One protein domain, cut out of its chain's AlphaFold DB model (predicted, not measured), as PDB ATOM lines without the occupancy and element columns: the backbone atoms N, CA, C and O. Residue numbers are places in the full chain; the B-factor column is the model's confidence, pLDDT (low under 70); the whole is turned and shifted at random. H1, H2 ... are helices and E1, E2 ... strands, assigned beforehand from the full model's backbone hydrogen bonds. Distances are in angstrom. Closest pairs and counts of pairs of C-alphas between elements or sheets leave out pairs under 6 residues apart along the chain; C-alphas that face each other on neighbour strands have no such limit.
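Overview. This is residues 5 to 71 of the 93 residues of an uncharacterized protein of Alicyclobacillus hesperidum URH17-3-68 (UniProt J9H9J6). A long, twisted ribbon of three antiparallel strands has one helix, H1, over one face; the other face is bare. The 67 printed residues include E1, E2, H1 and E3 in chain order; sheet order is E2 E1 E3, class mixed, two layers. It is loose, radius of gyration of the C-alphas 13.9 A, spanning 47 by 24 by 14 A.

Arrangement. E1, residues 5 to 21, bends by 52 degrees at residue 9. E2, residues 27 to 37, forms a hairpin with E1, with N 15 and O 32 2.9 A apart. H1, residues 43 to 57, is on the sheet, height 8.5 A, every O i to N i+4 pair within hydrogen-bond range; its closest C-alpha to E1 is Gly 50 to Leu 15, 6.9 A. E3, residues 61 to 71, is antiparallel to E1 at 160 degrees, with N 12 and O 67 2.8 A apart. E2, H1 and E3 form a split strand-helix-strand unit, E1 between its strands, with a right-handed crossover.

Along the chain. E1 begins at C-alpha 5 (372.261, 357.469, 538.663) and measures 44.2 A, E2 27.6 A, H1 20.8 A, and E3 30.1 A, ending at C-alpha 71 (369.109, 350.341, 540.945).

Size, cuts and confidence. The printed part has no cut and its links are tight. No printed residue is under 70.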
ATOM      1  N   GLN A   5     371.313 358.439 539.191       76.75
ATOM      2  CA  GLN A   5     372.261 357.469 538.663       76.75
ATOM      3  C   GLN A   5     371.606 356.089 538.596       76.75
ATOM      4  O   GLN A   5     371.000 355.626 539.563       76.75
ATOM      5  N   THR A   6     371.720 355.436 537.441       78.62
ATOM      6  CA  THR A   6     371.207 354.087 537.188       78.62
ATOM      7  C   THR A   6     372.349 353.082 537.157       78.62
ATOM      8  O   THR A   6     373.264 353.227 536.346       78.62
ATOM      9  N   THR A   7     372.258 352.027 537.960       77.56
ATOM     10  CA  THR A   7     373.210 350.909 537.942       77.56
ATOM     11  C   THR A   7     372.464 349.617 537.643       77.56
ATOM     12  O   THR A   7     371.518 349.270 538.348       77.56
ATOM     13  N   ALA A   8     372.870 348.885 536.603       75.38
ATOM     14  CA  ALA A   8     372.325 347.557 536.333       75.38
ATOM     15  C   ALA A   8     372.778 346.586 537.438       75.38
ATOM     16  O   ALA A   8     373.973 346.392 537.642       75.38
ATOM     17  N   VAL A   9     371.825 346.007 538.166       76.88
ATOM     18  CA  VAL A   9     372.090 345.164 539.350       76.88
ATOM     19  C   VAL A   9     372.003 343.685 538.999       76.88
ATOM     20  O   VAL A   9     372.664 342.854 539.613       76.88
ATOM     21  N   GLY A  10     371.197 343.343 537.997       80.69
ATOM     22  CA  GLY A  10     371.112 341.982 537.498       80.69
ATOM     23  C   GLY A  10     369.984 341.789 536.502       80.69
ATOM     24  O   GLY A  10     369.053 342.590 536.424       80.69
ATOM     25  N   THR A  11     370.063 340.684 535.772       86.88
ATOM     26  CA  THR A  11     369.016 340.233 534.861       86.88
ATOM     27  C   THR A  11     368.512 338.875 535.323       86.88
ATOM     28  O   THR A  11     369.271 338.018 535.782       86.88
ATOM     29  N   THR A  12     367.202 338.684 535.225       90.38
ATOM     30  CA  THR A  12     366.532 337.413 535.493       90.38
ATOM     31  C   THR A  12     365.788 336.976 534.245       90.38
ATOM     32  O   THR A  12     364.974 337.727 533.706       90.38
ATOM     33  N   LEU A  13     366.036 335.746 533.805       91.12
ATOM     34  CA  LEU A  13     365.251 335.106 532.759       91.12
ATOM     35  C   LEU A  13     364.056 334.407 533.404       91.12
ATOM     36  O   LEU A  13     364.211 333.635 534.351       91.12
ATOM     37  N   GLN A  14     362.860 334.693 532.905       93.25
ATOM     38  CA  GLN A  14     361.627 334.067 533.355       93.25
ATOM     39  C   GLN A  14     360.990 333.304 532.206       93.25
ATOM     40  O   GLN A  14     360.762 333.858 531.131       93.25
ATOM     41  N   LEU A  15     360.670 332.041 532.458       92.81
ATOM     42  CA  LEU A  15     359.886 331.211 531.559       92.81
ATOM     43  C   LEU A  15     358.540 330.924 532.194       92.81
ATOM     44  O   LEU A  15     358.464 330.559 533.364       92.81
ATOM     45  N   GLN A  16     357.485 331.102 531.416       91.12
ATOM     46  CA  GLN A  16     356.128 330.765 531.803       91.12
ATOM     47  C   GLN A  16     355.698 329.546 531.004       91.12
ATOM     48  O   GLN A  16     355.621 329.608 529.777       91.12
ATOM     49  N   THR A  17     355.427 328.454 531.697       89.88
ATOM     50  CA  THR A  17     354.946 327.203 531.118       89.88
ATOM     51  C   THR A  17     353.539 326.920 531.619       89.88
ATOM     52  O   THR A  17     353.149 327.368 532.698       89.88
ATOM     53  N   GLN A  18     352.737 326.213 530.832       89.62
ATOM     54  CA  GLN A  18     351.428 325.764 531.282       89.62
ATOM     55  C   GLN A  18     351.553 324.363 531.891       89.62
ATOM     56  O   GLN A  18     351.692 323.372 531.180       89.62
ATOM     57  N   SER A  19     351.458 324.284 533.218       84.50
ATOM     58  CA  SER A  19     351.558 323.030 533.975       84.50
ATOM     59  C   SER A  19     350.223 322.289 534.112       84.50
ATOM     60  O   SER A  19     350.176 321.201 534.678       84.50
ATOM     61  N   GLY A  20     349.116 322.876 533.643       83.06
ATOM     62  CA  GLY A  20     347.797 322.249 533.699       83.06
ATOM     63  C   GLY A  20     346.647 323.210 533.418       83.06
ATOM     64  O   GLY A  20     346.835 324.278 532.835       83.06
ATOM     65  N   THR A  21     345.448 322.843 533.866       83.00
ATOM     66  CA  THR A  21     344.231 323.659 533.753       83.00
ATOM     67  C   THR A  21     343.612 323.802 535.139       83.00
ATOM     68  O   THR A  21     343.390 322.818 535.841       83.00
ATOM     69  N   LYS A  22     343.373 325.040 535.567       79.44
ATOM     70  CA  LYS A  22     342.714 325.365 536.833       79.44
ATOM     71  C   LYS A  22     341.240 324.948 536.782       79.44
ATOM     72  O   LYS A  22     340.647 324.845 535.711       79.44
ATOM     73  N   ALA A  23     340.616 324.797 537.950       75.44
ATOM     74  CA  ALA A  23     339.207 324.403 538.084       75.44
ATOM     75  C   ALA A  23     338.206 325.344 537.375       75.44
ATOM     76  O   ALA A  23     337.081 324.953 537.094       75.44
ATOM     77  N   ASN A  24     338.618 326.574 537.062       79.94
ATOM     78  CA  ASN A  24     337.841 327.561 536.308       79.94
ATOM     79  C   ASN A  24     338.067 327.495 534.780       79.94
ATOM     80  O   ASN A  24     337.660 328.408 534.068       79.94
ATOM     81  N   GLY A  25     338.760 326.467 534.279       76.56
ATOM     82  CA  GLY A  25     339.076 326.294 532.859       76.56
ATOM     83  C   GLY A  25     340.252 327.134 532.349       76.56
ATOM     84  O   GLY A  25     340.607 327.022 531.179       76.56
ATOM     85  N   GLN A  26     340.886 327.960 533.188       82.75
ATOM     86  CA  GLN A  26     342.055 328.744 532.778       82.75
ATOM     87  C   GLN A  26     343.335 327.908 532.828       82.75
ATOM     88  O   GLN A  26     343.511 327.091 533.731       82.75
ATOM     89  N   ALA A  27     344.272 328.158 531.912       80.75
ATOM     90  CA  ALA A  27     345.604 327.562 531.954       80.75
ATOM     91  C   ALA A  27     346.293 327.857 533.303       80.75
ATOM     92  O   ALA A  27     346.374 329.002 533.761       80.75
ATOM     93  N   GLN A  28     346.770 326.812 533.974       86.50
ATOM     94  CA  GLN A  28     347.629 326.952 535.139       86.50
ATOM     95  C   GLN A  28     349.040 327.259 534.648       86.50
ATOM     96  O   GLN A  28     349.695 326.402 534.066       86.50
ATOM     97  N   VAL A  29     349.483 328.492 534.880       89.62
ATOM     98  CA  VAL A  29     350.817 328.951 534.498       89.62
ATOM     99  C   VAL A  29     351.787 328.736 535.655       89.62
ATOM    100  O   VAL A  29     351.508 329.123 536.792       89.62
ATOM    101  N   LYS A  30     352.938 328.153 535.344       89.75
ATOM    102  CA  LYS A  30     354.081 327.956 536.225       89.75
ATOM    103  C   LYS A  30     355.223 328.839 535.739       89.75
ATOM    104  O   LYS A  30     355.485 328.932 534.545       89.75
ATOM    105  N   VAL A  31     355.872 329.534 536.670       91.56
ATOM    106  CA  VAL A  31     356.946 330.481 536.348       91.56
ATOM    107  C   VAL A  31     358.275 329.925 536.835       91.56
ATOM    108  O   VAL A  31     358.489 329.777 538.037       91.56
ATOM    109  N   HIS A  32     359.179 329.665 535.899       90.50
ATOM    110  CA  HIS A  32     360.555 329.262 536.148       90.50
ATOM    111  C   HIS A  32     361.455 330.492 536.075       90.50
ATOM    112  O   HIS A  32     361.479 331.191 535.064       90.50
ATOM    113  N   LYS A  33     362.176 330.782 537.159       92.00
ATOM    114  CA  LYS A  33     363.036 331.965 537.268       92.00
ATOM    115  C   LYS A  33     364.494 331.543 537.342       92.00
ATOM    116  O   LYS A  33     364.867 330.771 538.220       92.00
ATOM    117  N   PHE A  34     365.304 332.113 536.465       90.12
ATOM    118  CA  PHE A  34     366.743 331.908 536.407       90.12
ATOM    119  C   PHE A  34     367.416 333.246 536.707       90.12
ATOM    120  O   PHE A  34     367.409 334.162 535.882       90.12
ATOM    121  N   ALA A  35     367.915 333.378 537.936       86.12
ATOM    122  CA  ALA A  35     368.677 334.541 538.380       86.12
ATOM    123  C   ALA A  35     370.124 334.472 537.859       86.12
ATOM    124  O   ALA A  35     370.582 333.410 537.442       86.12
ATOM    125  N   TYR A  36     370.844 335.594 537.935       83.19
ATOM    126  CA  TYR A  36     372.252 335.721 537.521       83.19
ATOM    127  C   TYR A  36     372.494 335.595 536.017       83.19
ATOM    128  O   TYR A  36     373.531 335.110 535.570       83.19
ATOM    129  N   VAL A  37     371.548 336.080 535.220       85.00
ATOM    130  CA  VAL A  37     371.774 336.256 533.791       85.00
ATOM    131  C   VAL A  37     372.633 337.497 533.584       85.00
ATOM    132  O   VAL A  37     372.441 338.515 534.254       85.00
ATOM    133  N   SER A  38     373.589 337.412 532.659       83.94
ATOM    134  CA  SER A  38     374.430 338.557 532.321       83.94
ATOM    135  C   SER A  38     373.562 339.720 531.820       83.94
ATOM    136  O   SER A  38     372.800 339.539 530.862       83.94
ATOM    137  N   PRO A  39     373.682 340.925 532.406       79.62
ATOM    138  CA  PRO A  39     372.939 342.090 531.935       79.62
ATOM    139  C   PRO A  39     373.333 342.505 530.516       79.62
ATOM    140  O   PRO A  39     372.518 343.073 529.798       79.62
ATOM    141  N   SER A  40     374.535 342.133 530.068       84.00
ATOM    142  CA  SER A  40     375.015 342.389 528.708       84.00
ATOM    143  C   SER A  40     374.645 341.296 527.698       84.00
ATOM    144  O   SER A  40     375.076 341.375 526.552       84.00
ATOM    145  N   ALA A  41     373.897 340.257 528.093       85.19
ATOM    146  CA  ALA A  41     373.491 339.197 527.167       85.19
ATOM    147  C   ALA A  41     372.601 339.755 526.044       85.19
ATOM    148  O   ALA A  41     371.710 340.569 526.314       85.19
ATOM    149  N   ALA A  42     372.809 339.316 524.801       89.94
ATOM    150  CA  ALA A  42     371.979 339.743 523.682       89.94
ATOM    151  C   ALA A  42     370.564 339.158 523.797       89.94
ATOM    152  O   ALA A  42     370.363 338.080 524.353       89.94
ATOM    153  N   ASN A  43     369.564 339.865 523.267       88.94
ATOM    154  CA  ASN A  43     368.179 339.386 523.309       88.94
ATOM    155  C   ASN A  43     368.012 338.053 522.563       88.94
ATOM    156  O   ASN A  43     367.278 337.192 523.043       88.94
ATOM    157  N   ASP A  44     368.725 337.866 521.448       91.31
ATOM    158  CA  ASP A  44     368.748 336.604 520.703       91.31
ATOM    159  C   ASP A  44     369.309 335.448 521.539       91.31
ATOM    160  O   ASP A  44     368.710 334.375 521.577       91.31
ATOM    161  N   ASP A  45     370.391 335.678 522.291       90.44
ATOM    162  CA  ASP A  45     370.969 334.662 523.179       90.44
ATOM    163  C   ASP A  45     369.991 334.283 524.297       90.44
ATOM    164  O   ASP A  45     369.795 333.107 524.602       90.44
ATOM    165  N   ILE A  46     369.332 335.281 524.895       89.94
ATOM    166  CA  ILE A  46     368.322 335.070 525.939       89.94
ATOM    167  C   ILE A  46     367.142 334.260 525.406       89.94
ATOM    168  O   ILE A  46     366.649 333.359 526.089       89.94
ATOM    169  N   LEU A  47     366.695 334.569 524.189       90.75
ATOM    170  CA  LEU A  47     365.611 333.852 523.541       90.75
ATOM    171  C   LEU A  47     366.013 332.404 523.240       90.75
ATOM    172  O   LEU A  47     365.257 331.494 523.574       90.75
ATOM    173  N   ALA A  48     367.204 332.184 522.677       92.12
ATOM    174  CA  ALA A  48     367.717 330.858 522.350       92.12
ATOM    175  C   ALA A  48     367.883 329.981 523.603       92.12
ATOM    176  O   ALA A  48     367.416 328.842 523.637       92.12
ATOM    177  N   VAL A  49     368.479 330.527 524.668       91.19
ATOM    178  CA  VAL A  49     368.620 329.831 525.956       91.19
ATOM    179  C   VAL A  49     367.253 329.547 526.573       91.19
ATOM    180  O   VAL A  49     367.020 328.442 527.058       91.19
ATOM    181  N   GLY A  50     366.324 330.505 526.522       91.06
ATOM    182  CA  GLY A  50     364.954 330.297 526.979       91.06
ATOM    183  C   GLY A  50     364.259 329.159 526.226       91.06
ATOM    184  O   GLY A  50     363.685 328.268 526.844       91.06
ATOM    185  N   GLN A  51     364.360 329.120 524.899       91.50
ATOM    186  CA  GLN A  51     363.785 328.038 524.095       91.50
ATOM    187  C   GLN A  51     364.399 326.674 524.436       91.50
ATOM    188  O   GLN A  51     363.666 325.702 524.602       91.50
ATOM    189  N   ALA A  52     365.721 326.605 524.605       91.69
ATOM    190  CA  ALA A  52     366.404 325.371 524.987       91.69
ATOM    191  C   ALA A  52     365.990 324.884 526.387       91.69
ATOM    192  O   ALA A  52     365.724 323.699 526.580       91.69
ATOM    193  N   LEU A  53     365.883 325.796 527.361       89.81
ATOM    194  CA  LEU A  53     365.407 325.476 528.710       89.81
ATOM    195  C   LEU A  53     363.948 325.015 528.698       89.81
ATOM    196  O   LEU A  53     363.608 324.061 529.387       89.81
ATOM    197  N   ALA A  54     363.094 325.659 527.904       88.62
ATOM    198  CA  ALA A  54     361.699 325.265 527.757       88.62
ATOM    199  C   ALA A  54     361.558 323.860 527.161       88.62
ATOM    200  O   ALA A  54     360.786 323.056 527.676       88.62
ATOM    201  N   ALA A  55     362.350 323.545 526.131       89.12
ATOM    202  CA  ALA A  55     362.389 322.213 525.537       89.12
ATOM    203  C   ALA A  55     362.820 321.137 526.548       89.12
ATOM    204  O   ALA A  55     362.347 320.009 526.475       89.12
ATOM    205  N   LEU A  56     363.681 321.485 527.511       90.75
ATOM    206  CA  LEU A  56     364.097 320.573 528.578       90.75
ATOM    207  C   LEU A  56     363.030 320.385 529.669       90.75
ATOM    208  O   LEU A  56     362.980 319.333 530.299       90.75
ATOM    209  N   ILE A  57     362.201 321.404 529.917       86.44
ATOM    210  CA  ILE A  57     361.116 321.351 530.908       86.44
ATOM    211  C   ILE A  57     359.957 320.458 530.419       86.44
ATOM    212  O   ILE A  57     359.219 319.944 531.254       86.44
ATOM    213  N   ASP A  58     359.828 320.244 529.102       84.50
ATOM    214  CA  ASP A  58     358.786 319.414 528.465       84.50
ATOM    215  C   ASP A  58     357.346 319.846 528.826       84.50
ATOM    216  O   ASP A  58     356.399 319.065 528.843       84.50
ATOM    217  N   GLU A  59     357.168 321.136 529.122       87.06
ATOM    218  CA  GLU A  59     355.867 321.762 529.351       87.06
ATOM    219  C   GLU A  59     355.589 322.780 528.223       87.06
ATOM    220  O   GLU A  59     356.521 323.424 527.725       87.06
ATOM    221  N   PRO A  60     354.321 322.986 527.816       87.38
ATOM    222  CA  PRO A  60     353.975 323.973 526.799       87.38
ATOM    223  C   PRO A  60     354.406 325.380 527.231       87.38
ATOM    224  O   PRO A  60     353.887 325.953 528.194       87.38
ATOM    225  N   LEU A  61     355.373 325.932 526.500       88.94
ATOM    226  CA  LEU A  61     355.907 327.269 526.718       88.94
ATOM    227  C   LEU A  61     354.883 328.322 526.296       88.94
ATOM    228  O   LEU A  61     354.477 328.384 525.138       88.94
ATOM    229  N   MET A  62     354.514 329.188 527.232       89.38
ATOM    230  CA  MET A  62     353.613 330.309 526.977       89.38
ATOM    231  C   MET A  62     354.375 331.598 526.694       89.38
ATOM    232  O   MET A  62     354.012 332.348 525.792       89.38
ATOM    233  N   GLN A  63     355.422 331.876 527.476       89.88
ATOM    234  CA  GLN A  63     356.143 333.141 527.387       89.88
ATOM    235  C   GLN A  63     357.584 333.011 527.884       89.88
ATOM    236  O   GLN A  63     357.846 332.390 528.914       89.88
ATOM    237  N   ILE A  64     358.503 333.678 527.186       91.81
ATOM    238  CA  ILE A  64     359.863 333.962 527.657       91.81
ATOM    239  C   ILE A  64     359.935 335.459 527.946       91.81
ATOM    240  O   ILE A  64     359.543 336.275 527.114       91.81
ATOM    241  N   SER A  65     360.414 335.827 529.131       90.31
ATOM    242  CA  SER A  65     360.558 337.219 529.548       90.31
ATOM    243  C   SER A  65     361.938 337.463 530.132       90.31
ATOM    244  O   SER A  65     362.398 336.729 531.008       90.31
ATOM    245  N   ARG A  66     362.567 338.554 529.700       90.56
ATOM    246  CA  ARG A  66     363.724 339.143 530.372       90.56
ATOM    247  C   ARG A  66     363.225 340.135 531.416       90.56
ATOM    248  O   ARG A  66     362.320 340.914 531.132       90.56
ATOM    249  N   VAL A  67     363.779 340.083 532.619       89.56
ATOM    250  CA  VAL A  67     363.515 341.070 533.669       89.56
ATOM    251  C   VAL A  67     364.842 341.651 534.110       89.56
ATOM    252  O   VAL A  67     365.622 340.987 534.793       89.56
ATOM    253  N   ASP A  68     365.088 342.885 533.693       87.00
ATOM    254  CA  ASP A  68     366.277 343.639 534.058       87.00
ATOM    255  C   ASP A  68     365.990 344.473 535.308       87.00
ATOM    256  O   ASP A  68     364.968 345.154 535.415       87.00
ATOM    257  N   VAL A  69     366.891 344.391 536.281       84.44
ATOM    258  CA  VAL A  69     366.811 345.130 537.537       84.44
ATOM    259  C   VAL A  69     367.847 346.240 537.501       84.44
ATOM    260  O   VAL A  69     369.054 345.994 537.417       84.44
ATOM    261  N   THR A  70     367.375 347.479 537.581       84.88
ATOM    262  CA  THR A  70     368.215 348.674 537.639       84.88
ATOM    263  C   THR A  70     368.019 349.355 538.987       84.88
ATOM    264  O   THR A  70     366.900 349.710 539.350       84.88
ATOM    265  N   ALA A  71     369.102 349.526 539.742       81.94
ATOM    266  CA  ALA A  71     369.109 350.341 540.945       81.94
ATOM    267  C   ALA A  71     369.141 351.804 540.524       81.94
ATOM    268  O   ALA A  71     369.949 352.195 539.680       81.94
TER     269      ALA A  71